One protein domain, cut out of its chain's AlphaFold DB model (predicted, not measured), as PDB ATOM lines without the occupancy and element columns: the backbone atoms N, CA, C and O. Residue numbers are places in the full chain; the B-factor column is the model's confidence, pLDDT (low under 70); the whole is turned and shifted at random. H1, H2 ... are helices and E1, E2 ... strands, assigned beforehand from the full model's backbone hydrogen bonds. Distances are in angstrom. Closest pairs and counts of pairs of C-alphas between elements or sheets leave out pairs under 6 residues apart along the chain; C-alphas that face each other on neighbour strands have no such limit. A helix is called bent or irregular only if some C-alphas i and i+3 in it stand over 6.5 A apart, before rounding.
ATOM      1  N   SER A   6      55.869 -20.396 -14.652       38.25
ATOM      2  CA  SER A   6      57.120 -20.578 -13.906       38.25
ATOM      3  C   SER A   6      56.948 -20.423 -12.396       38.25
ATOM      4  O   SER A   6      57.465 -21.267 -11.685       38.25
ATOM      5  N   ALA A   7      56.201 -19.446 -11.875       43.00
ATOM      6  CA  ALA A   7      56.101 -19.241 -10.423       43.00
ATOM      7  C   ALA A   7      55.269 -20.341  -9.741       43.00
ATOM      8  O   ALA A   7      55.737 -20.973  -8.794       43.00
ATOM      9  N   ALA A   8      54.092 -20.654 -10.295       46.25
ATOM     10  CA  ALA A   8      53.263 -21.761  -9.818       46.25
ATOM     11  C   ALA A   8      53.969 -23.116  -9.997       46.25
ATOM     12  O   ALA A   8      53.977 -23.922  -9.069       46.25
ATOM     13  N   SER A   9      54.642 -23.356 -11.137       48.00
ATOM     14  CA  SER A   9      55.410 -24.600 -11.298       48.00
ATOM     15  C   SER A   9      56.673 -24.636 -10.449       48.00
ATOM     16  O   SER A   9      57.089 -25.724 -10.093       48.00
ATOM     17  N   THR A  10      57.280 -23.504 -10.084       41.22
ATOM     18  CA  THR A  10      58.463 -23.482  -9.211       41.22
ATOM     19  C   THR A  10      58.064 -23.769  -7.770       41.22
ATOM     20  O   THR A  10      58.690 -24.619  -7.152       41.22
ATOM     21  N   ALA A  11      56.977 -23.176  -7.262       52.03
ATOM     22  CA  ALA A  11      56.426 -23.533  -5.953       52.03
ATOM     23  C   ALA A  11      55.993 -25.009  -5.908       52.03
ATOM     24  O   ALA A  11      56.346 -25.730  -4.976       52.03
ATOM     25  N   MET A  12      55.327 -25.501  -6.960       53.19
ATOM     26  CA  MET A  12      54.995 -26.924  -7.080       53.19
ATOM     27  C   MET A  12      56.244 -27.810  -7.213       53.19
ATOM     28  O   MET A  12      56.268 -28.879  -6.622       53.19
ATOM     29  N   LYS A  13      57.299 -27.389  -7.923       50.38
ATOM     30  CA  LYS A  13      58.579 -28.122  -8.035       50.38
ATOM     31  C   LYS A  13      59.318 -28.193  -6.701       50.38
ATOM     32  O   LYS A  13      59.833 -29.254  -6.366       50.38
ATOM     33  N   VAL A  14      59.341 -27.101  -5.935       51.38
ATOM     34  CA  VAL A  14      59.858 -27.094  -4.559       51.38
ATOM     35  C   VAL A  14      59.027 -28.052  -3.700       51.38
ATOM     36  O   VAL A  14      59.602 -28.891  -3.013       51.38
ATOM     37  N   GLY A  15      57.696 -28.033  -3.836       53.16
ATOM     38  CA  GLY A  15      56.799 -29.015  -3.219       53.16
ATOM     39  C   GLY A  15      57.131 -30.465  -3.598       53.16
ATOM     40  O   GLY A  15      57.242 -31.313  -2.721       53.16
ATOM     41  N   VAL A  16      57.386 -30.753  -4.882       56.88
ATOM     42  CA  VAL A  16      57.795 -32.084  -5.382       56.88
ATOM     43  C   VAL A  16      59.139 -32.532  -4.803       56.88
ATOM     44  O   VAL A  16      59.305 -33.705  -4.478       56.88
ATOM     45  N   GLN A  17      60.098 -31.624  -4.631       53.84
ATOM     46  CA  GLN A  17      61.391 -31.964  -4.035       53.84
ATOM     47  C   GLN A  17      61.262 -32.259  -2.531       53.84
ATOM     48  O   GLN A  17      61.869 -33.216  -2.042       53.84
ATOM     49  N   VAL A  18      60.408 -31.511  -1.819       57.19
ATOM     50  CA  VAL A  18      60.040 -31.784  -0.418       57.19
ATOM     51  C   VAL A  18      59.331 -33.136  -0.279       57.19
ATOM     52  O   VAL A  18      59.618 -33.857   0.681       57.19
ATOM     53  N   VAL A  19      58.514 -33.541  -1.268       56.69
ATOM     54  CA  VAL A  19      57.816 -34.844  -1.264       56.69
ATOM     55  C   VAL A  19      58.770 -36.022  -1.043       56.69
ATOM     56  O   VAL A  19      58.422 -37.000  -0.383       56.69
ATOM     57  N   SER A  20      60.003 -35.925  -1.549       59.25
ATOM     58  CA  SER A  20      60.980 -37.019  -1.480       59.25
ATOM     59  C   SER A  20      61.593 -37.263  -0.092       59.25
ATOM     60  O   SER A  20      62.092 -38.360   0.154       59.25
ATOM     61  N   ASN A  21      61.538 -36.295   0.832       65.81
ATOM     62  CA  ASN A  21      62.214 -36.404   2.135       65.81
ATOM     63  C   ASN A  21      61.345 -37.027   3.240       65.81
ATOM     64  O   ASN A  21      61.866 -37.446   4.277       65.81
ATOM     65  N   HIS A  22      60.027 -37.093   3.053       71.88
ATOM     66  CA  HIS A  22      59.113 -37.608   4.068       71.88
ATOM     67  C   HIS A  22      58.808 -39.088   3.845       71.88
ATOM     68  O   HIS A  22      58.079 -39.445   2.933       71.88
ATOM     69  N   THR A  23      59.271 -39.965   4.735       80.50
ATOM     70  CA  THR A  23      59.026 -41.422   4.657       80.50
ATOM     71  C   THR A  23      57.598 -41.857   5.015       80.50
ATOM     72  O   THR A  23      57.287 -43.040   4.969       80.50
ATOM     73  N   ARG A  24      56.727 -40.918   5.393       85.50
ATOM     74  CA  ARG A  24      55.331 -41.146   5.800       85.50
ATOM     75  C   ARG A  24      54.400 -40.290   4.938       85.50
ATOM     76  O   ARG A  24      54.879 -39.285   4.410       85.50
ATOM     77  N   PRO A  25      53.095 -40.603   4.827       88.62
ATOM     78  CA  PRO A  25      52.156 -39.685   4.188       88.62
ATOM     79  C   PRO A  25      52.104 -38.364   4.959       88.62
ATOM     80  O   PRO A  25      52.066 -38.364   6.194       88.62
ATOM     81  N   VAL A  26      52.087 -37.252   4.229       91.00
ATOM     82  CA  VAL A  26      51.959 -35.900   4.782       91.00
ATOM     83  C   VAL A  26      50.956 -35.166   3.916       91.00
ATOM     84  O   VAL A  26      51.240 -34.871   2.761       91.00
ATOM     85  N   LEU A  27      49.759 -34.930   4.443       92.50
ATOM     86  CA  LEU A  27      48.727 -34.178   3.739       92.50
ATOM     87  C   LEU A  27      48.729 -32.732   4.208       92.50
ATOM     88  O   LEU A  27      48.528 -32.492   5.392       92.50
ATOM     89  N   GLU A  28      48.874 -31.797   3.276       91.81
ATOM     90  CA  GLU A  28      48.856 -30.363   3.554       91.81
ATOM     91  C   GLU A  28      47.864 -29.636   2.650       91.81
ATOM     92  O   GLU A  28      47.658 -30.002   1.487       91.81
ATOM     93  N   ILE A  29      47.249 -28.586   3.190       93.19
ATOM     94  CA  ILE A  29      46.368 -27.701   2.434       93.19
ATOM     95  C   ILE A  29      47.130 -26.438   2.072       93.19
ATOM     96  O   ILE A  29      47.683 -25.752   2.925       93.19
ATOM     97  N   TYR A  30      47.075 -26.112   0.791       91.81
ATOM     98  CA  TYR A  30      47.584 -24.876   0.232       91.81
ATOM     99  C   TYR A  30      46.418 -24.017  -0.230       91.81
ATOM    100  O   TYR A  30      45.431 -24.530  -0.766       91.81
ATOM    101  N   HIS A  31      46.557 -22.708  -0.058       92.19
ATOM    102  CA  HIS A  31      45.692 -21.731  -0.697       92.19
ATOM    103  C   HIS A  31      46.519 -20.873  -1.651       92.19
ATOM    104  O   HIS A  31      47.690 -20.595  -1.401       92.19
ATOM    105  N   GLN A  32      45.907 -20.459  -2.754       90.31
ATOM    106  CA  GLN A  32      46.541 -19.579  -3.724       90.31
ATOM    107  C   GLN A  32      45.542 -18.539  -4.214       90.31
ATOM    108  O   GLN A  32      44.409 -18.872  -4.569       90.31
ATOM    109  N   VAL A  33      45.985 -17.283  -4.246       89.56
ATOM    110  CA  VAL A  33      45.241 -16.174  -4.844       89.56
ATOM    111  C   VAL A  33      45.467 -16.197  -6.350       89.56
ATOM    112  O   VAL A  33      46.602 -16.238  -6.821       89.56
ATOM    113  N   TYR A  34      44.377 -16.169  -7.101       87.62
ATOM    114  CA  TYR A  34      44.370 -16.071  -8.550       87.62
ATOM    115  C   TYR A  34      43.754 -14.747  -8.970       87.62
ATOM    116  O   TYR A  34      42.740 -14.322  -8.417       87.62
ATOM    117  N   ASN A  35      44.356 -14.141  -9.986       88.25
ATOM    118  CA  ASN A  35      43.859 -12.959 -10.667       88.25
ATOM    119  C   ASN A  35      43.876 -13.256 -12.171       88.25
ATOM    120  O   ASN A  35      44.944 -13.298 -12.774       88.25
ATOM    121  N   ARG A  36      42.717 -13.560 -12.761       87.44
ATOM    122  CA  ARG A  36      42.604 -14.036 -14.150       87.44
ATOM    123  C   ARG A  36      41.660 -13.165 -14.956       87.44
ATOM    124  O   ARG A  36      40.624 -12.761 -14.443       87.44
ATOM    125  N   PHE A  37      41.951 -12.962 -16.235       83.94
ATOM    126  CA  PHE A  37      40.963 -12.428 -17.168       83.94
ATOM    127  C   PHE A  37      40.211 -13.553 -17.877       83.94
ATOM    128  O   PHE A  37      40.800 -14.524 -18.352       83.94
ATOM    129  N   GLY A  38      38.891 -13.411 -17.945       79.00
ATOM    130  CA  GLY A  38      38.043 -14.202 -18.825       79.00
ATOM    131  C   GLY A  38      38.266 -13.850 -20.302       79.00
ATOM    132  O   GLY A  38      39.007 -12.915 -20.624       79.00
ATOM    133  N   PRO A  39      37.616 -14.588 -21.217       80.56
ATOM    134  CA  PRO A  39      37.704 -14.311 -22.648       80.56
ATOM    135  C   PRO A  39      37.171 -12.910 -22.989       80.56
ATOM    136  O   PRO A  39      36.309 -12.379 -22.287       80.56
ATOM    137  N   GLU A  40      37.669 -12.326 -24.085       81.44
ATOM    138  CA  GLU A  40      37.114 -11.080 -24.628       81.44
ATOM    139  C   GLU A  40      35.667 -11.281 -25.060       81.44
ATOM    140  O   GLU A  40      35.361 -12.188 -25.835       81.44
ATOM    141  N   THR A  41      34.792 -10.394 -24.597       82.25
ATOM    142  CA  THR A  41      33.425 -10.275 -25.092       82.25
ATOM    143  C   THR A  41      33.251  -8.932 -25.789       82.25
ATOM    144  O   THR A  41      33.652  -7.883 -25.279       82.25
ATOM    145  N   LYS A  59      36.166  -9.702 -18.399       83.06
ATOM    146  CA  LYS A  59      35.823  -9.854 -16.988       83.06
ATOM    147  C   LYS A  59      37.055 -10.315 -16.214       83.06
ATOM    148  O   LYS A  59      37.609 -11.366 -16.519       83.06
ATOM    149  N   GLN A  60      37.460  -9.553 -15.207       85.06
ATOM    150  CA  GLN A  60      38.486  -9.975 -14.258       85.06
ATOM    151  C   GLN A  60      37.862 -10.876 -13.185       85.06
ATOM    152  O   GLN A  60      36.814 -10.560 -12.620       85.06
ATOM    153  N   GLU A  61      38.500 -12.003 -12.900       86.50
ATOM    154  CA  GLU A  61      38.110 -12.957 -11.873       86.50
ATOM    155  C   GLU A  61      39.230 -13.100 -10.845       86.50
ATOM    156  O   GLU A  61      40.301 -13.640 -11.130       86.50
ATOM    157  N   ILE A  62      38.949 -12.634  -9.628       87.50
ATOM    158  CA  ILE A  62      39.828 -12.771  -8.469       87.50
ATOM    159  C   ILE A  62      39.214 -13.795  -7.520       87.50
ATOM    160  O   ILE A  62      38.045 -13.680  -7.126       87.50
ATOM    161  N   PHE A  63      39.985 -14.820  -7.172       91.00
ATOM    162  CA  PHE A  63      39.535 -15.882  -6.278       91.00
ATOM    163  C   PHE A  63      40.697 -16.531  -5.529       91.00
ATOM    164  O   PHE A  63      41.825 -16.569  -6.010       91.00
ATOM    165  N   VAL A  64      40.397 -17.097  -4.366       92.19
ATOM    166  CA  VAL A  64      41.313 -17.916  -3.573       92.19
ATOM    167  C   VAL A  64      40.936 -19.373  -3.765       92.19
ATOM    168  O   VAL A  64      39.803 -19.765  -3.498       92.19
ATOM    169  N   GLN A  65      41.868 -20.185  -4.241       93.06
ATOM    170  CA  GLN A  65      41.665 -21.614  -4.448       93.06
ATOM    171  C   GLN A  65      42.388 -22.415  -3.371       93.06
ATOM    172  O   GLN A  65      43.554 -22.154  -3.102       93.06
ATOM    173  N   PHE A  66      41.712 -23.432  -2.832       93.88
ATOM    174  CA  PHE A  66      42.255 -24.361  -1.846       93.88
ATOM    175  C   PHE A  66      42.517 -25.720  -2.487       93.88
ATOM    176  O   PHE A  66      41.656 -26.286  -3.174       93.88
ATOM    177  N   THR A  67      43.703 -26.262  -2.240       94.62
ATOM    178  CA  THR A  67      44.139 -27.565  -2.745       94.62
ATOM    179  C   THR A  67      44.750 -28.391  -1.628       94.62
ATOM    180  O   THR A  67      45.534 -27.875  -0.840       94.62
ATOM    181  N   LEU A  68      44.426 -29.677  -1.598       93.81
ATOM    182  CA  LEU A  68      45.052 -30.674  -0.740       93.81
ATOM    183  C   LEU A  68      46.175 -31.364  -1.516       93.81
ATOM    184  O   LEU A  68      45.945 -31.819  -2.637       93.81
ATOM    185  N   LEU A  69      47.359 -31.472  -0.930       91.69
ATOM    186  CA  LEU A  69      48.521 -32.116  -1.534       91.69
ATOM    187  C   LEU A  69      49.091 -33.168  -0.586       91.69
ATOM    188  O   LEU A  69      49.233 -32.917   0.607       91.69
ATOM    189  N   ASN A  70      49.441 -34.335  -1.126       91.00
ATOM    190  CA  ASN A  70      50.268 -35.294  -0.404       91.00
ATOM    191  C   ASN A  70      51.758 -35.029  -0.666       91.00
ATOM    192  O   ASN A  70      52.272 -35.354  -1.735       91.00
ATOM    193  N   LEU A  71      52.438 -34.469   0.330       88.06
ATOM    194  CA  LEU A  71      53.885 -34.259   0.381       88.06
ATOM    195  C   LEU A  71      54.648 -35.439   0.997       88.06
ATOM    196  O   LEU A  71      55.841 -35.348   1.253       88.06
ATOM    197  N   GLY A  72      53.979 -36.543   1.304       85.56
ATOM    198  CA  GLY A  72      54.649 -37.754   1.754       85.56
ATOM    199  C   GLY A  72      55.162 -38.596   0.592       85.56
ATOM    200  O   GLY A  72      54.540 -38.630  -0.469       85.56
ATOM    201  N   ALA A  73      56.224 -39.367   0.821       84.00
ATOM    202  CA  ALA A  73      56.680 -40.408  -0.104       84.00
ATOM    203  C   ALA A  73      55.747 -41.635  -0.124       84.00
ATOM    204  O   ALA A  73      55.855 -42.490  -1.002       84.00
ATOM    205  N   GLU A  74      54.807 -41.725   0.821       87.75
ATOM    206  CA  GLU A  74      53.781 -42.765   0.888       87.75
ATOM    207  C   GLU A  74      52.382 -42.209   0.597       87.75
ATOM    208  O   GLU A  74      52.079 -41.040   0.847       87.75
ATOM    209  N   ARG A  75      51.490 -43.067   0.090       90.44
ATOM    210  CA  ARG A  75      50.082 -42.704  -0.107       90.44
ATOM    211  C   ARG A  75      49.366 -42.534   1.235       90.44
ATOM    212  O   ARG A  75      49.573 -43.328   2.146       90.44
ATOM    213  N   ALA A  76      48.476 -41.556   1.336       92.38
ATOM    214  CA  ALA A  76      47.523 -41.480   2.438       92.38
ATOM    215  C   ALA A  76      46.289 -42.335   2.114       92.38
ATOM    216  O   ALA A  76      45.886 -42.394   0.955       92.38
ATOM    217  N   GLU A  77      45.674 -42.962   3.113       92.50
ATOM    218  CA  GLU A  77      44.441 -43.751   2.994       92.50
ATOM    219  C   GLU A  77      43.354 -43.233   3.954       92.50
ATOM    220  O   GLU A  77      43.647 -42.582   4.960       92.50
ATOM    221  N   ASN A  78      42.086 -43.530   3.643       92.06
ATOM    222  CA  ASN A  78      40.903 -43.214   4.457       92.06
ATOM    223  C   ASN A  78      40.806 -41.743   4.901       92.06
ATOM    224  O   ASN A  78      40.474 -41.466   6.054       92.06
ATOM    225  N   ILE A  79      41.078 -40.797   4.007       93.94
ATOM    226  CA  ILE A  79      41.136 -39.369   4.316       93.94
ATOM    227  C   ILE A  79      39.727 -38.845   4.606       93.94
ATOM    228  O   ILE A  79      38.822 -38.974   3.785       93.94
ATOM    229  N   LYS A  80      39.536 -38.214   5.762       95.69
ATOM    230  CA  LYS A  80      38.325 -37.467   6.105       95.69
ATOM    231  C   LYS A  80      38.675 -36.001   6.268       95.69
ATOM    232  O   LYS A  80      39.535 -35.653   7.072       95.69
ATOM    233  N   LEU A  81      37.957 -35.161   5.539       96.06
ATOM    234  CA  LEU A  81      38.036 -33.715   5.664       96.06
ATOM    235  C   LEU A  81      36.823 -33.218   6.439       96.06
ATOM    236  O   LEU A  81      35.707 -33.666   6.201       96.06
ATOM    237  N   THR A  82      37.041 -32.298   7.369       94.75
ATOM    238  CA  THR A  82      35.969 -31.601   8.089       94.75
ATOM    239  C   THR A  82      36.206 -30.108   7.975       94.75
ATOM    240  O   THR A  82      37.324 -29.653   8.203       94.75
ATOM    241  N   ILE A  83      35.167 -29.356   7.630       93.50
ATOM    242  CA  ILE A  83      35.193 -27.894   7.666       93.50
ATOM    243  C   ILE A  83      34.501 -27.422   8.936       93.50
ATOM    244  O   ILE A  83      33.391 -27.856   9.232       93.50
ATOM    245  N   ASN A  84      35.163 -26.514   9.642       91.31
ATOM    246  CA  ASN A  84      34.649 -25.766  10.779       91.31
ATOM    247  C   ASN A  84      34.939 -24.267  10.579       91.31
ATOM    248  O   ASN A  84      35.647 -23.880   9.646       91.31
ATOM    249  N   GLY A  85      34.429 -23.440  11.490       88.12
ATOM    250  CA  GLY A  85      34.600 -21.989  11.470       88.12
ATOM    251  C   GLY A  85      33.349 -21.253  10.999       88.12
ATOM    252  O   GLY A  85      32.379 -21.860  10.533       88.12
ATOM    253  N   ASP A  86      33.388 -19.934  11.145       88.69
ATOM    254  CA  ASP A  86      32.251 -19.053  10.869       88.69
ATOM    255  C   ASP A  86      32.293 -18.460   9.455       88.69
ATOM    256  O   ASP A  86      31.306 -17.885   8.993       88.69
ATOM    257  N   LEU A  87      33.407 -18.635   8.728       90.12
ATOM    258  CA  LEU A  87      33.537 -18.143   7.363       90.12
ATOM    259  C   LEU A  87      32.643 -18.952   6.413       90.12
ATOM    260  O   LEU A  87      32.865 -20.137   6.140       90.12
ATOM    261  N   ARG A  88      31.622 -18.279   5.878       86.00
ATOM    262  CA  ARG A  88      30.637 -18.855   4.957       86.00
ATOM    263  C   ARG A  88      30.759 -18.257   3.562       86.00
ATOM    264  O   ARG A  88      31.014 -17.061   3.408       86.00
ATOM    265  N   ARG A  89      30.525 -19.111   2.561       88.50
ATOM    266  CA  ARG A  89      30.314 -18.704   1.166       88.50
ATOM    267  C   ARG A  89      28.975 -17.995   1.022       88.50
ATOM    268  O   ARG A  89      28.031 -18.320   1.740       88.50
ATOM    269  N   GLU A  90      28.921 -17.056   0.091       85.25
ATOM    270  CA  GLU A  90      27.703 -16.333  -0.246       85.25
ATOM    271  C   GLU A  90      26.763 -17.201  -1.089       85.25
ATOM    272  O   GLU A  90      27.169 -18.172  -1.748       85.25
ATOM    273  N   TRP A  91      25.486 -16.826  -1.089       79.44
ATOM    274  CA  TRP A  91      24.475 -17.451  -1.934       79.44
ATOM    275  C   TRP A  91      24.890 -17.397  -3.415       79.44
ATOM    276  O   TRP A  91      25.385 -16.361  -3.876       79.44
ATOM    277  N   PRO A  92      24.707 -18.475  -4.205       83.69
ATOM    278  CA  PRO A  92      24.039 -19.750  -3.894       83.69
ATOM    279  C   PRO A  92      25.007 -20.900  -3.533       83.69
ATOM    280  O   PRO A  92      24.729 -22.067  -3.819       83.69
ATOM    281  N   LYS A  93      26.216 -20.598  -3.040       85.12
ATOM    282  CA  LYS A  93      27.300 -21.582  -2.852       85.12
ATOM    283  C   LYS A  93      27.552 -21.928  -1.388       85.12
ATOM    284  O   LYS A  93      28.673 -22.281  -1.033       85.12
ATOM    285  N   GLU A  94      26.538 -21.869  -0.539       86.31
ATOM    286  CA  GLU A  94      26.669 -22.091   0.902       86.31
ATOM    287  C   GLU A  94      27.164 -23.511   1.225       86.31
ATOM    288  O   GLU A  94      27.972 -23.707   2.136       86.31
ATOM    289  N   SER A  95      26.736 -24.512   0.448       86.62
ATOM    290  CA  SER A  95      27.047 -25.930   0.676       86.62
ATOM    291  C   SER A  95      28.422 -26.331   0.141       86.62
ATOM    292  O   SER A  95      28.819 -25.973  -0.977       86.62
ATOM    293  N   TYR A  96      29.232 -26.983   0.981       89.62
ATOM    294  CA  TYR A  96      30.595 -27.390   0.618       89.62
ATOM    295  C   TYR A  96      30.584 -28.612  -0.304       89.62
ATOM    296  O   TYR A  96      29.618 -29.377  -0.304       89.62
ATOM    297  N   PRO A  97      31.627 -28.797  -1.136       89.50
ATOM    298  CA  PRO A  97      31.671 -29.932  -2.045       89.50
ATOM    299  C   PRO A  97      31.603 -31.281  -1.305       89.50
ATOM    300  O   PRO A  97      32.078 -31.382  -0.171       89.50
ATOM    301  N   PRO A  98      31.119 -32.356  -1.960       87.94
ATOM    302  CA  PRO A  98      30.941 -33.672  -1.336       87.94
ATOM    303  C   PRO A  98      32.193 -34.281  -0.685       87.94
ATOM    304  O   PRO A  98      32.074 -35.169   0.156       87.94
ATOM    305  N   ILE A  99      33.393 -33.813  -1.044       89.75
ATOM    306  CA  ILE A  99      34.659 -34.276  -0.463       89.75
ATOM    307  C   ILE A  99      34.758 -34.028   1.056       89.75
ATOM    308  O   ILE A  99      35.470 -34.752   1.740       89.75
ATOM    309  N   PHE A 100      34.007 -33.060   1.597       91.94
ATOM    310  CA  PHE A 100      33.927 -32.788   3.043       91.94
ATOM    311  C   PHE A 100      32.876 -33.632   3.772       91.94
ATOM    312  O   PHE A 100      32.783 -33.596   4.997       91.94
ATOM    313  N   HIS A 101      32.066 -34.383   3.028       87.75
ATOM    314  CA  HIS A 101      31.002 -35.222   3.577       87.75
ATOM    315  C   HIS A 101      31.336 -36.715   3.494       87.75
ATOM    316  O   HIS A 101      30.716 -37.521   4.182       87.75
ATOM    317  N   ASN A 102      32.347 -37.078   2.700       90.00
ATOM    318  CA  ASN A 102      32.729 -38.457   2.423       90.00
ATOM    319  C   ASN A 102      34.170 -38.752   2.855       90.00
ATOM    320  O   ASN A 102      34.992 -37.855   3.028       90.00
ATOM    321  N   VAL A 103      34.482 -40.040   2.999       91.19
ATOM    322  CA  VAL A 103      35.862 -40.506   3.179       91.19
ATOM    323  C   VAL A 103      36.483 -40.714   1.802       91.19
ATOM    324  O   VAL A 103      35.988 -41.514   1.010       91.19
ATOM    325  N   TYR A 104      37.573 -40.006   1.519       91.00
ATOM    326  CA  TYR A 104      38.352 -40.192   0.304       91.00
ATOM    327  C   TYR A 104      39.291 -41.398   0.482       91.00
ATOM    328  O   TYR A 104      40.024 -41.459   1.472       91.00
ATOM    329  N   PRO A 105      39.281 -42.382  -0.431       90.94
ATOM    330  CA  PRO A 105      39.903 -43.677  -0.173       90.94
ATOM    331  C   PRO A 105      41.428 -43.604  -0.096       90.94
ATOM    332  O   PRO A 105      42.011 -44.194   0.810       90.94
ATOM    333  N   GLN A 106      42.073 -42.887  -1.021       93.44
ATOM    334  CA  GLN A 106      43.531 -42.795  -1.072       93.44
ATOM    335  C   GLN A 106      44.019 -41.556  -1.823       93.44
ATOM    336  O   GLN A 106      43.409 -41.189  -2.818       93.44
ATOM    337  N   ILE A 107      45.144 -40.971  -1.410       91.75
ATOM    338  CA  ILE A 107      45.847 -39.895  -2.129       91.75
ATOM    339  C   ILE A 107      47.298 -40.330  -2.339       91.75
ATOM    340  O   ILE A 107      48.024 -40.556  -1.369       91.75
ATOM    341  N   ALA A 108      47.727 -40.461  -3.593       90.75
ATOM    342  CA  ALA A 108      49.091 -40.865  -3.931       90.75
ATOM    343  C   ALA A 108      50.122 -39.763  -3.600       90.75
ATOM    344  O   ALA A 108      49.752 -38.590  -3.543       90.75
ATOM    345  N   PRO A 109      51.406 -40.108  -3.391       89.69
ATOM    346  CA  PRO A 109      52.493 -39.132  -3.282       89.69
ATOM    347  C   PRO A 109      52.477 -38.117  -4.429       89.69
ATOM    348  O   PRO A 109      52.333 -38.496  -5.591       89.69
ATOM    349  N   GLY A 110      52.600 -36.829  -4.109       84.62
ATOM    350  CA  GLY A 110      52.598 -35.732  -5.082       84.62
ATOM    351  C   GLY A 110      51.242 -35.441  -5.736       84.62
ATOM    352  O   GLY A 110      51.145 -34.525  -6.551       84.62
ATOM    353  N   GLN A 111      50.183 -36.184  -5.402       88.31
ATOM    354  CA  GLN A 111      48.855 -35.934  -5.953       88.31
ATOM    355  C   GLN A 111      48.247 -34.670  -5.336       88.31
ATOM    356  O   GLN A 111      48.163 -34.536  -4.114       88.31
ATOM    357  N   VAL A 112      47.772 -33.776  -6.207       89.38
ATOM    358  CA  VAL A 112      47.048 -32.552  -5.848       89.38
ATOM    359  C   VAL A 112      45.552 -32.772  -6.063       89.38
ATOM    360  O   VAL A 112      45.128 -33.230  -7.123       89.38
ATOM    361  N   ILE A 113      44.742 -32.414  -5.072       92.00
ATOM    362  CA  ILE A 113      43.282 -32.461  -5.125       92.00
ATOM    363  C   ILE A 113      42.736 -31.052  -4.923       92.00
ATOM    364  O   ILE A 113      42.996 -30.406  -3.912       92.00
ATOM    365  N   TYR A 114      41.938 -30.580  -5.876       92.50
ATOM    366  CA  TYR A 114      41.164 -29.354  -5.711       92.50
ATOM    367  C   TYR A 114      40.066 -29.561  -4.662       92.50
ATOM    368  O   TYR A 114      39.274 -30.497  -4.772       92.50
ATOM    369  N   LEU A 115      40.008 -28.677  -3.663       93.50
ATOM    370  CA  LEU A 115      38.981 -28.719  -2.628       93.50
ATOM    371  C   LEU A 115      37.804 -27.817  -3.000       93.50
ATOM    372  O   LEU A 115      36.699 -28.298  -3.233       93.50
ATOM    373  N   PHE A 116      38.037 -26.508  -3.046       93.88
ATOM    374  CA  PHE A 116      37.056 -25.489  -3.417       93.88
ATOM    375  C   PHE A 116      37.760 -24.146  -3.652       93.88
ATOM    376  O   PHE A 116      38.979 -24.030  -3.508       93.88
ATOM    377  N   LYS A 117      36.985 -23.118  -4.003       92.81
ATOM    378  CA  LYS A 117      37.460 -21.739  -4.099       92.81
ATOM    379  C   LYS A 117      36.512 -20.770  -3.404       92.81
ATOM    380  O   LYS A 117      35.298 -20.975  -3.447       92.81
ATOM    381  N   PHE A 118      37.075 -19.713  -2.833       93.25
ATOM    382  CA  PHE A 118      36.368 -18.500  -2.447       93.25
ATOM    383  C   PHE A 118      36.535 -17.456  -3.545       93.25
ATOM    384  O   PHE A 118      37.640 -17.197  -4.009       93.25
ATOM    385  N   THR A 119      35.438 -16.862  -3.986       90.50
ATOM    386  CA  THR A 119      35.469 -15.666  -4.831       90.50
ATOM    387  C   THR A 119      35.673 -14.425  -3.970       90.50
ATOM    388  O   THR A 119      35.462 -14.476  -2.761       90.50
ATOM    389  N   ASN A 120      36.032 -13.296  -4.584       87.50
ATOM    390  CA  ASN A 120      36.143 -12.029  -3.856       87.50
ATOM    391  C   ASN A 120      34.874 -11.712  -3.038       87.50
ATOM    392  O   ASN A 120      34.954 -11.355  -1.869       87.50
ATOM    393  N   ASN A 121      33.690 -11.951  -3.611       87.69
ATOM    394  CA  ASN A 121      32.419 -11.711  -2.923       87.69
ATOM    395  C   ASN A 121      32.246 -12.562  -1.661       87.69
ATOM    396  O   ASN A 121      31.621 -12.095  -0.716       87.69
ATOM    397  N   ASP A 122      32.803 -13.777  -1.638       89.88
ATOM    398  CA  ASP A 122      32.700 -14.669  -0.482       89.88
ATOM    399  C   ASP A 122      33.517 -14.176   0.717       89.88
ATOM    400  O   ASP A 122      33.189 -14.505   1.855       89.88
ATOM    401  N   LEU A 123      34.569 -13.394   0.463       90.44
ATOM    402  CA  LEU A 123      35.490 -12.887   1.478       90.44
ATOM    403  C   LEU A 123      35.063 -11.522   2.033       90.44
ATOM    404  O   LEU A 123      35.507 -11.137   3.108       90.44
ATOM    405  N   LEU A 124      34.190 -10.798   1.333       89.31
ATOM    406  CA  LEU A 124      33.748  -9.461   1.726       89.31
ATOM    407  C   LEU A 124      32.514  -9.503   2.633       89.31
ATOM    408  O   LEU A 124      31.635 -10.351   2.490       89.31
ATOM    409  N   LYS A 125      32.428  -8.541   3.553       89.50
ATOM    410  CA  LYS A 125      31.218  -8.209   4.308       89.50
ATOM    411  C   LYS A 125      30.330  -7.311   3.459       89.50
ATOM    412  O   LYS A 125      30.792  -6.288   2.949       89.50
ATOM    413  N   TRP A 126      29.058  -7.673   3.365       86.88
ATOM    414  CA  TRP A 126      28.057  -6.951   2.590       86.88
ATOM    415  C   TRP A 126      27.019  -6.317   3.512       86.88
ATOM    416  O   TRP A 126      26.425  -7.002   4.341       86.88
ATOM    417  N   GLU A 127      26.782  -5.020   3.341       88.81
ATOM    418  CA  GLU A 127      25.593  -4.347   3.863       88.81
ATOM    419  C   GLU A 127      24.558  -4.244   2.748       88.81
ATOM    420  O   GLU A 127      24.881  -3.847   1.625       88.81
ATOM    421  N   TYR A 128      23.317  -4.606   3.058       85.12
ATOM    422  CA  TYR A 128      22.215  -4.592   2.104       85.12
ATOM    423  C   TYR A 128      21.216  -3.494   2.461       85.12
ATOM    424  O   TYR A 128      20.674  -3.478   3.565       85.12
ATOM    425  N   ASP A 129      20.944  -2.614   1.502       86.19
ATOM    426  CA  ASP A 129      19.823  -1.675   1.522       86.19
ATOM    427  C   ASP A 129      18.804  -2.121   0.463       86.19
ATOM    428  O   ASP A 129      18.952  -1.886  -0.744       86.19
ATOM    429  N   GLY A 130      17.816  -2.902   0.905       82.00
ATOM    430  CA  GLY A 130      16.881  -3.597   0.020       82.00
ATOM    431  C   GLY A 130      17.611  -4.542  -0.955       82.00
ATOM    432  O   GLY A 130      18.360  -5.410  -0.511       82.00
ATOM    433  N   PRO A 131      17.418  -4.415  -2.284       79.31
ATOM    434  CA  PRO A 131      18.080  -5.270  -3.274       79.31
ATOM    435  C   PRO A 131      19.534  -4.862  -3.580       79.31
ATOM    436  O   PRO A 131      20.171  -5.487  -4.429       79.31
ATOM    437  N   ARG A 132      20.064  -3.796  -2.964       77.94
ATOM    438  CA  ARG A 132      21.410  -3.278  -3.250       77.94
ATOM    439  C   ARG A 132      22.374  -3.658  -2.133       77.94
ATOM    440  O   ARG A 132      22.239  -3.180  -1.014       77.94
ATOM    441  N   GLY A 133      23.361  -4.490  -2.460       81.75
ATOM    442  CA  GLY A 133      24.478  -4.811  -1.574       81.75
ATOM    443  C   GLY A 133      25.679  -3.904  -1.835       81.75
ATOM    444  O   GLY A 133      26.061  -3.706  -2.991       81.75
ATOM    445  N   LYS A 134      26.301  -3.382  -0.775       87.69
ATOM    446  CA  LYS A 134      27.587  -2.676  -0.831       87.69
ATOM    447  C   LYS A 134      28.625  -3.418   0.022       87.69
ATOM    448  O   LYS A 134      28.311  -3.771   1.159       87.69
ATOM    449  N   PRO A 135      29.858  -3.628  -0.474       87.75
ATOM    450  CA  PRO A 135      30.925  -4.186   0.345       87.75
ATOM    451  C   PRO A 135      31.427  -3.131   1.343       87.75
ATOM    452  O   PRO A 135      31.711  -1.992   0.965       87.75
ATOM    453  N   VAL A 136      31.528  -3.510   2.616       88.81
ATOM    454  CA  VAL A 136      31.915  -2.614   3.729       88.81
ATOM    455  C   VAL A 136      33.319  -2.918   4.245       88.81
ATOM    456  O   VAL A 136      33.958  -2.076   4.866       88.81
ATOM    457  N   GLY A 137      33.828  -4.110   3.948       87.69
ATOM    458  CA  GLY A 137      35.174  -4.529   4.316       87.69
ATOM    459  C   GLY A 137      35.352  -6.030   4.157       87.69
ATOM    460  O   GLY A 137      34.495  -6.704   3.587       87.69
ATOM    461  N   MET A 138      36.458  -6.552   4.679       88.25
ATOM    462  CA  MET A 138      36.747  -7.984   4.688       88.25
ATOM    463  C   MET A 138      36.028  -8.693   5.849       88.25
ATOM    464  O   MET A 138      35.783  -8.111   6.912       88.25
ATOM    465  N   LYS A 139      35.665  -9.960   5.643       91.12
ATOM    466  CA  LYS A 139      35.206 -10.878   6.692       91.12
ATOM    467  C   LYS A 139      36.318 -11.112   7.716       91.12
ATOM    468  O   LYS A 139      37.481 -11.247   7.353       91.12
ATOM    469  N   ASN A 140      35.951 -11.147   8.996       89.62
ATOM    470  CA  ASN A 140      36.904 -11.399  10.092       89.62
ATOM    471  C   ASN A 140      36.820 -12.845  10.592       89.62
ATOM    472  O   ASN A 140      37.591 -13.258  11.454       89.62
ATOM    473  N   GLU A 141      35.849 -13.592  10.082       91.69
ATOM    474  CA  GLU A 141      35.600 -14.981  10.400       91.69
ATOM    475  C   GLU A 141      36.696 -15.865   9.804       91.69
ATOM    476  O   GLU A 141      37.221 -15.595   8.721       91.69
ATOM    477  N   ASN A 142      37.016 -16.956  10.491       93.31
ATOM    478  CA  ASN A 142      37.991 -17.924  10.019       93.31
ATOM    479  C   ASN A 142      37.325 -19.160   9.416       93.31
ATOM    480  O   ASN A 142      36.163 -19.491   9.673       93.31
ATOM    481  N   LEU A 143      38.109 -19.861   8.611       94.50
ATOM    482  CA  LEU A 143      37.810 -21.188   8.110       94.50
ATOM    483  C   LEU A 143      38.856 -22.145   8.667       94.50
ATOM    484  O   LEU A 143      40.054 -21.897   8.554       94.50
ATOM    485  N   ILE A 144      38.400 -23.270   9.199       95.75
ATOM    486  CA  ILE A 144      39.268 -24.323   9.711       95.75
ATOM    487  C   ILE A 144      38.976 -25.601   8.934       95.75
ATOM    488  O   ILE A 144      37.856 -26.113   8.964       95.75
ATOM    489  N   ILE A 145      39.984 -26.149   8.262       95.81
ATOM    490  CA  ILE A 145      39.900 -27.451   7.607       95.81
ATOM    491  C   ILE A 145      40.707 -28.451   8.423       95.81
ATOM    492  O   ILE A 145      41.929 -28.369   8.508       95.81
ATOM    493  N   LYS A 146      40.016 -29.431   8.998       96.44
ATOM    494  CA  LYS A 146      40.634 -30.551   9.699       96.44
ATOM    495  C   LYS A 146      40.770 -31.741   8.758       96.44
ATOM    496  O   LYS A 146      39.788 -32.171   8.148       96.44
ATOM    497  N   ILE A 147      41.970 -32.294   8.689       96.19
ATOM    498  CA  ILE A 147      42.336 -33.457   7.888       96.19
ATOM    499  C   ILE A 147      42.610 -34.604   8.849       96.19
ATOM    500  O   ILE A 147      43.450 -34.498   9.735       96.19
ATOM    501  N   GLU A 148      41.922 -35.721   8.673       94.62
ATOM    502  CA  GLU A 148      42.213 -36.945   9.406       94.62
ATOM    503  C   GLU A 148      42.519 -38.050   8.399       94.62
ATOM    504  O   GLU A 148      41.719 -38.308   7.501       94.62
ATOM    505  N   TYR A 149      43.661 -38.718   8.534       93.75
ATOM    506  CA  TYR A 149      44.110 -39.711   7.561       93.75
ATOM    507  C   TYR A 149      45.048 -40.736   8.185       93.75
ATOM    508  O   TYR A 149      45.374 -40.719   9.373       93.75
ATOM    509  N   ASP A 150      45.432 -41.684   7.353       89.81
ATOM    510  CA  ASP A 150      45.858 -42.988   7.785       89.81
ATOM    511  C   ASP A 150      46.967 -43.470   6.826       89.81
ATOM    512  O   ASP A 150      46.906 -43.177   5.630       89.81
ATOM    513  N   PRO A 151      48.019 -44.152   7.310       87.75
ATOM    514  CA  PRO A 151      49.090 -44.652   6.450       87.75
ATOM    515  C   PRO A 151      48.641 -45.852   5.614       87.75
ATOM    516  O   PRO A 151      47.616 -46.467   5.935       87.75
ATOM    517  N   PRO A 152      49.417 -46.238   4.585       85.19
ATOM    518  CA  PRO A 152      49.095 -47.420   3.809       85.19
ATOM    519  C   PRO A 152      49.135 -48.676   4.684       85.19
ATOM    520  O   PRO A 152      49.927 -48.795   5.630       85.19
ATOM    521  N   ASN A 153      48.262 -49.632   4.359       74.25
ATOM    522  CA  ASN A 153      48.224 -50.934   5.019       74.25
ATOM    523  C   ASN A 153      49.560 -51.678   4.840       74.25
ATOM    524  O   ASN A 153      49.916 -52.085   3.738       74.25
ATOM    525  N   GLY A 154      50.272 -51.896   5.945       71.44
ATOM    526  CA  GLY A 154      51.492 -52.700   6.017       71.44
ATOM    527  C   GLY A 154      51.568 -53.417   7.364       71.44
ATOM    528  O   GLY A 154      50.903 -53.001   8.310       71.44
ATOM    529  N   PHE A 155      52.363 -54.485   7.476       68.19
ATOM    530  CA  PHE A 155      52.433 -55.305   8.699       68.19
ATOM    531  C   PHE A 155      52.716 -54.475   9.964       68.19
ATOM    532  O   PHE A 155      51.987 -54.576  10.950       68.19
ATOM    533  N   ILE A 156      53.709 -53.583   9.906       70.00
ATOM    534  CA  ILE A 156      54.069 -52.689  11.018       70.00
ATOM    535  C   ILE A 156      52.973 -51.634  11.251       70.00
ATOM    536  O   ILE A 156      52.592 -51.368  12.389       70.00
ATOM    537  N   ASN A 157      52.406 -51.067  10.184       71.31
ATOM    538  CA  ASN A 157      51.350 -50.056  10.289       71.31
ATOM    539  C   ASN A 157      50.042 -50.620  10.856       71.31
ATOM    540  O   ASN A 157      49.351 -49.912  11.583       71.31
ATOM    541  N   ASN A 158      49.720 -51.885  10.583       67.94
ATOM    542  CA  ASN A 158      48.574 -52.577  11.166       67.94
ATOM    543  C   ASN A 158      48.766 -52.805  12.668       67.94
ATOM    544  O   ASN A 158      47.831 -52.579  13.435       67.94
ATOM    545  N   LEU A 159      49.982 -53.174  13.091       72.88
ATOM    546  CA  LEU A 159      50.314 -53.315  14.508       72.88
ATOM    547  C   LEU A 159      50.196 -51.970  15.243       72.88
ATOM    548  O   LEU A 159      49.549 -51.877  16.283       72.88
ATOM    549  N   LEU A 160      50.747 -50.904  14.657       73.31
ATOM    550  CA  LEU A 160      50.706 -49.553  15.228       73.31
ATOM    551  C   LEU A 160      49.310 -48.902  15.171       73.31
ATOM    552  O   LEU A 160      49.056 -47.940  15.893       73.31
ATOM    553  N   ARG A 161      48.394 -49.410  14.334       69.19
ATOM    554  CA  ARG A 161      47.011 -48.915  14.198       69.19
ATOM    555  C   ARG A 161      46.034 -49.494  15.213       69.19
ATOM    556  O   ARG A 161      44.996 -48.876  15.434       69.19
ATOM    557  N   LEU A 162      46.326 -50.642  15.824       74.25
ATOM    558  CA  LEU A 162      45.434 -51.317  16.777       74.25
ATOM    559  C   LEU A 162      44.845 -50.400  17.868       74.25
ATOM    560  O   LEU A 162      43.617 -50.369  17.981       74.25
ATOM    561  N   PRO A 163      45.635 -49.611  18.622       74.00
ATOM    562  CA  PRO A 163      45.071 -48.747  19.662       74.00
ATOM    563  C   PRO A 163      44.160 -47.652  19.088       74.00
ATOM    564  O   PRO A 163      43.129 -47.327  19.671       74.00
ATOM    565  N   TRP A 164      44.489 -47.118  17.910       71.81
ATOM    566  CA  TRP A 164      43.717 -46.062  17.248       71.81
ATOM    567  C   TRP A 164      42.407 -46.581  16.657       71.81
ATOM    568  O   TRP A 164      41.365 -45.945  16.809       71.81
ATOM    569  N   LYS A 165      42.442 -47.780  16.067       71.12
ATOM    570  CA  LYS A 165      41.265 -48.471  15.537       71.12
ATOM    571  C   LYS A 165      40.259 -48.788  16.644       71.12
ATOM    572  O   LYS A 165      39.065 -48.608  16.431       71.12
ATOM    573  N   LEU A 166      40.736 -49.194  17.824       73.88
ATOM    574  CA  LEU A 166      39.892 -49.416  19.005       73.88
ATOM    575  C   LEU A 166      39.222 -48.125  19.499       73.88
ATOM    576  O   LEU A 166      38.093 -48.163  19.970       73.88
ATOM    577  N   LEU A 167      39.888 -46.980  19.341       75.31
ATOM    578  CA  LEU A 167      39.347 -45.660  19.681       75.31
ATOM    579  C   LEU A 167      38.522 -45.022  18.548       75.31
ATOM    580  O   LEU A 167      38.058 -43.894  18.705       75.31
ATOM    581  N   GLY A 168      38.373 -45.693  17.398       70.12
ATOM    582  CA  GLY A 168      37.697 -45.146  16.216       70.12
ATOM    583  C   GLY A 168      38.377 -43.905  15.620       70.12
ATOM    584  O   GLY A 168      37.738 -43.137  14.902       70.12
ATOM    585  N   LYS A 169      39.658 -43.682  15.933       77.88
ATOM    586  CA  LYS A 169      40.438 -42.518  15.495       77.88
ATOM    587  C   LYS A 169      41.368 -42.900  14.349       77.88
ATOM    588  O   LYS A 169      41.883 -44.015  14.295       77.88
ATOM    589  N   ARG A 170      41.610 -41.947  13.451       81.62
ATOM    590  CA  ARG A 170      42.662 -42.058  12.431       81.62
ATOM    591  C   ARG A 170      44.019 -41.717  13.033       81.62
ATOM    592  O   ARG A 170      44.085 -41.011  14.041       81.62
ATOM    593  N   ARG A 171      45.092 -42.238  12.436       83.50
ATOM    594  CA  ARG A 171      46.446 -42.122  12.998       83.50
ATOM    595  C   ARG A 171      47.012 -40.704  12.916       83.50
ATOM    596  O   ARG A 171      47.721 -40.294  13.832       83.50
ATOM    597  N   TYR A 172      46.734 -39.988  11.832       89.69
ATOM    598  CA  TYR A 172      47.233 -38.636  11.603       89.69
ATOM    599  C   TYR A 172      46.083 -37.640  11.579       89.69
ATOM    600  O   TYR A 172      45.013 -37.914  11.029       89.69
ATOM    601  N   ILE A 173      46.325 -36.489  12.198       92.75
ATOM    602  CA  ILE A 173      45.400 -35.366  12.251       92.75
ATOM    603  C   ILE A 173      46.211 -34.113  11.964       92.75
ATOM    604  O   ILE A 173      47.240 -33.902  12.603       92.75
ATOM    605  N   ASP A 174      45.726 -33.308  11.031       93.56
ATOM    606  CA  ASP A 174      46.266 -31.988  10.746       93.56
ATOM    607  C   ASP A 174      45.133 -30.967  10.642       93.56
ATOM    608  O   ASP A 174      43.988 -31.320  10.339       93.56
ATOM    609  N   THR A 175      45.442 -29.710  10.926       95.00
ATOM    610  CA  THR A 175      44.477 -28.616  10.920       95.00
ATOM    611  C   THR A 175      45.063 -27.440  10.168       95.00
ATOM    612  O   THR A 175      46.125 -26.933  10.508       95.00
ATOM    613  N   TYR A 176      44.322 -26.980   9.171       95.44
ATOM    614  CA  TYR A 176      44.646 -25.797   8.405       95.44
ATOM    615  C   TYR A 176      43.664 -24.677   8.742       95.44
ATOM    616  O   TYR A 176      42.450 -24.876   8.673       95.44
ATOM    617  N   GLU A 177      44.186 -23.505   9.087       95.38
ATOM    618  CA  GLU A 177      43.392 -22.320   9.403       95.38
ATOM    619  C   GLU A 177      43.606 -21.238   8.349       95.38
ATOM    620  O   GLU A 177      44.733 -20.932   7.958       95.38
ATOM    621  N   PHE A 178      42.504 -20.650   7.896       94.19
ATOM    622  CA  PHE A 178      42.488 -19.575   6.920       94.19
ATOM    623  C   PHE A 178      41.713 -18.380   7.459       94.19
ATOM    624  O   PHE A 178      40.602 -18.525   7.976       94.19
ATOM    625  N   PHE A 179      42.285 -17.196   7.261       91.56
ATOM    626  CA  PHE A 179      41.665 -15.916   7.571       91.56
ATOM    627  C   PHE A 179      41.617 -15.072   6.293       91.56
ATOM    628  O   PHE A 179      42.634 -14.981   5.603       91.56
ATOM    629  N   PRO A 180      40.487 -14.417   5.969       90.56
ATOM    630  CA  PRO A 180      40.389 -13.549   4.794       90.56
ATOM    631  C   PRO A 180      41.441 -12.428   4.752       90.56
ATOM    632  O   PRO A 180      41.886 -12.049   3.674       90.56
ATOM    633  N   SER A 181      41.906 -11.953   5.909       87.81
ATOM    634  CA  SER A 181      42.988 -10.966   6.010       87.81
ATOM    635  C   SER A 181      44.339 -11.459   5.472       87.81
ATOM    636  O   SER A 181      45.187 -10.646   5.126       87.81
ATOM    637  N   MET A 182      44.557 -12.775   5.339       86.00
ATOM    638  CA  MET A 182      45.787 -13.336   4.747       86.00
ATOM    639  C   MET A 182      45.934 -13.020   3.256       86.00
ATOM    640  O   MET A 182      47.028 -13.124   2.709       86.00
ATOM    641  N   VAL A 183      44.829 -12.677   2.595       84.81
ATOM    642  CA  VAL A 183      44.781 -12.351   1.163       84.81
ATOM    643  C   VAL A 183      44.355 -10.901   0.926       84.81
ATOM    644  O   VAL A 183      44.060 -10.517  -0.204       84.81
ATOM    645  N   GLU A 184      44.300 -10.102   1.991       79.88
ATOM    646  CA  GLU A 184      44.030  -8.672   1.933       79.88
ATOM    647  C   GLU A 184      45.317  -7.928   1.552       79.88
ATOM    648  O   GLU A 184      46.345  -8.067   2.213       79.88
TER     649      GLU A 184
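What this domain is: This is residues 6 to 41 and 59 to 184 of the 193 residues of an uncharacterized protein of Vibrio sp. V1B (UniProt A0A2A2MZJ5). Two strongly twisted sheets, E4-E3-E8-E9 and E1-E2-E5, lie face to face as a sandwich with crossed strands; the hairpin E6 and E7 lies beyond one end of it and helix H3 beyond the other, at the two ends of the long axis. H1 only grazes the three-stranded sheet. The printed part has 162 residues with four named helices and nine named strands, in the order H1 E1 E2 E3 E4 E5 H2 E6 E7 E8 H3 E9 H4; the class is mixed, and the three sheets are antiparallel. The whole is elongated and only just loose, close to compact, with a radius of gyration of the C-alphas of 18.7 A and spans of 62 by 39 by 26 A.

How they stand to each other: Start at H1, residues 6 to 19, which only grazes the sheet of E1, residues 27 to 41, E2, residues 59 to 70, and E5, residues 112 to 119; its closest C-alpha pair with E2 is Val 19 and Asn 70, 7.6 A. Look for N 30 and O 67 at 2.9 A between E1 and E2, and N 66 and O 116 at 2.9 A between E2 and E5, both within hydrogen-bond range. The other sheet runs E4, residues 103 to 107, E3, residues 76 to 85, E8, residues 143 to 150, E9, residues 172 to 178; E3 and E4 form a hairpin. Within range here are N 78 and O 105, 2.9 A, N 82 and O 146, 2.9 A, and N 145 and O 176, 2.8 A. The facing parts of this sandwich, two sheets face to face, are 11.1 A centre to centre, and their strands stand at 39 degrees. The closest C-alphas of E1 and E9 are those of Ile 29 and Tyr 176, 6.5 A apart. E6, residues 124 to 129, and E7, residues 132 to 138, form a hairpin, with N 127 and O 134 at 2.9 A. H2, residues 120 to 123, and H4, residues 180 to 183, each only graze the sheet E1 E2 E5; they are close but not clearly touching, with the C-alphas of Leu 123 and Pro 180 closest at 6.0 A. H3, residues 155 to 166, is not on either sheet of the sandwich and is irregular: C-alphas 160 and 163 are 7.2 A apart. Every O i to N i+4 pair is within hydrogen-bond range in H1, 6 of 8 are in H3, and H2 and H4 are too short for one.

Where its parts are: Find C-alpha 6 at (57.120, -20.578, -13.906), where H1 begins its 19.1 A. E1 runs 40.5 A from C-alpha 27 at (48.727, -34.178, 3.739), and E2 33.6 A. E3, 25.1 A, bends by 58 degrees at residue 79; E5, 20.5 A, bends by 53 degrees at residue 115. E8 is 23.2 A long, E9 20.2 A, and H4 ends at C-alpha 183, (44.781, -12.351, 1.163).

The domain as a whole: The C-alphas of Gly 130 and Phe 155 are the two farthest apart, 63.3 A. Residues 42 to 58 are not printed; C-alphas 41 and 59 are 8.5 A apart across the cut. The link E3 to E4, 17 residues, is long. Mean pLDDT of the printed part is 83.6; residues 6 to 21, 155, 158 and 161 are under 70.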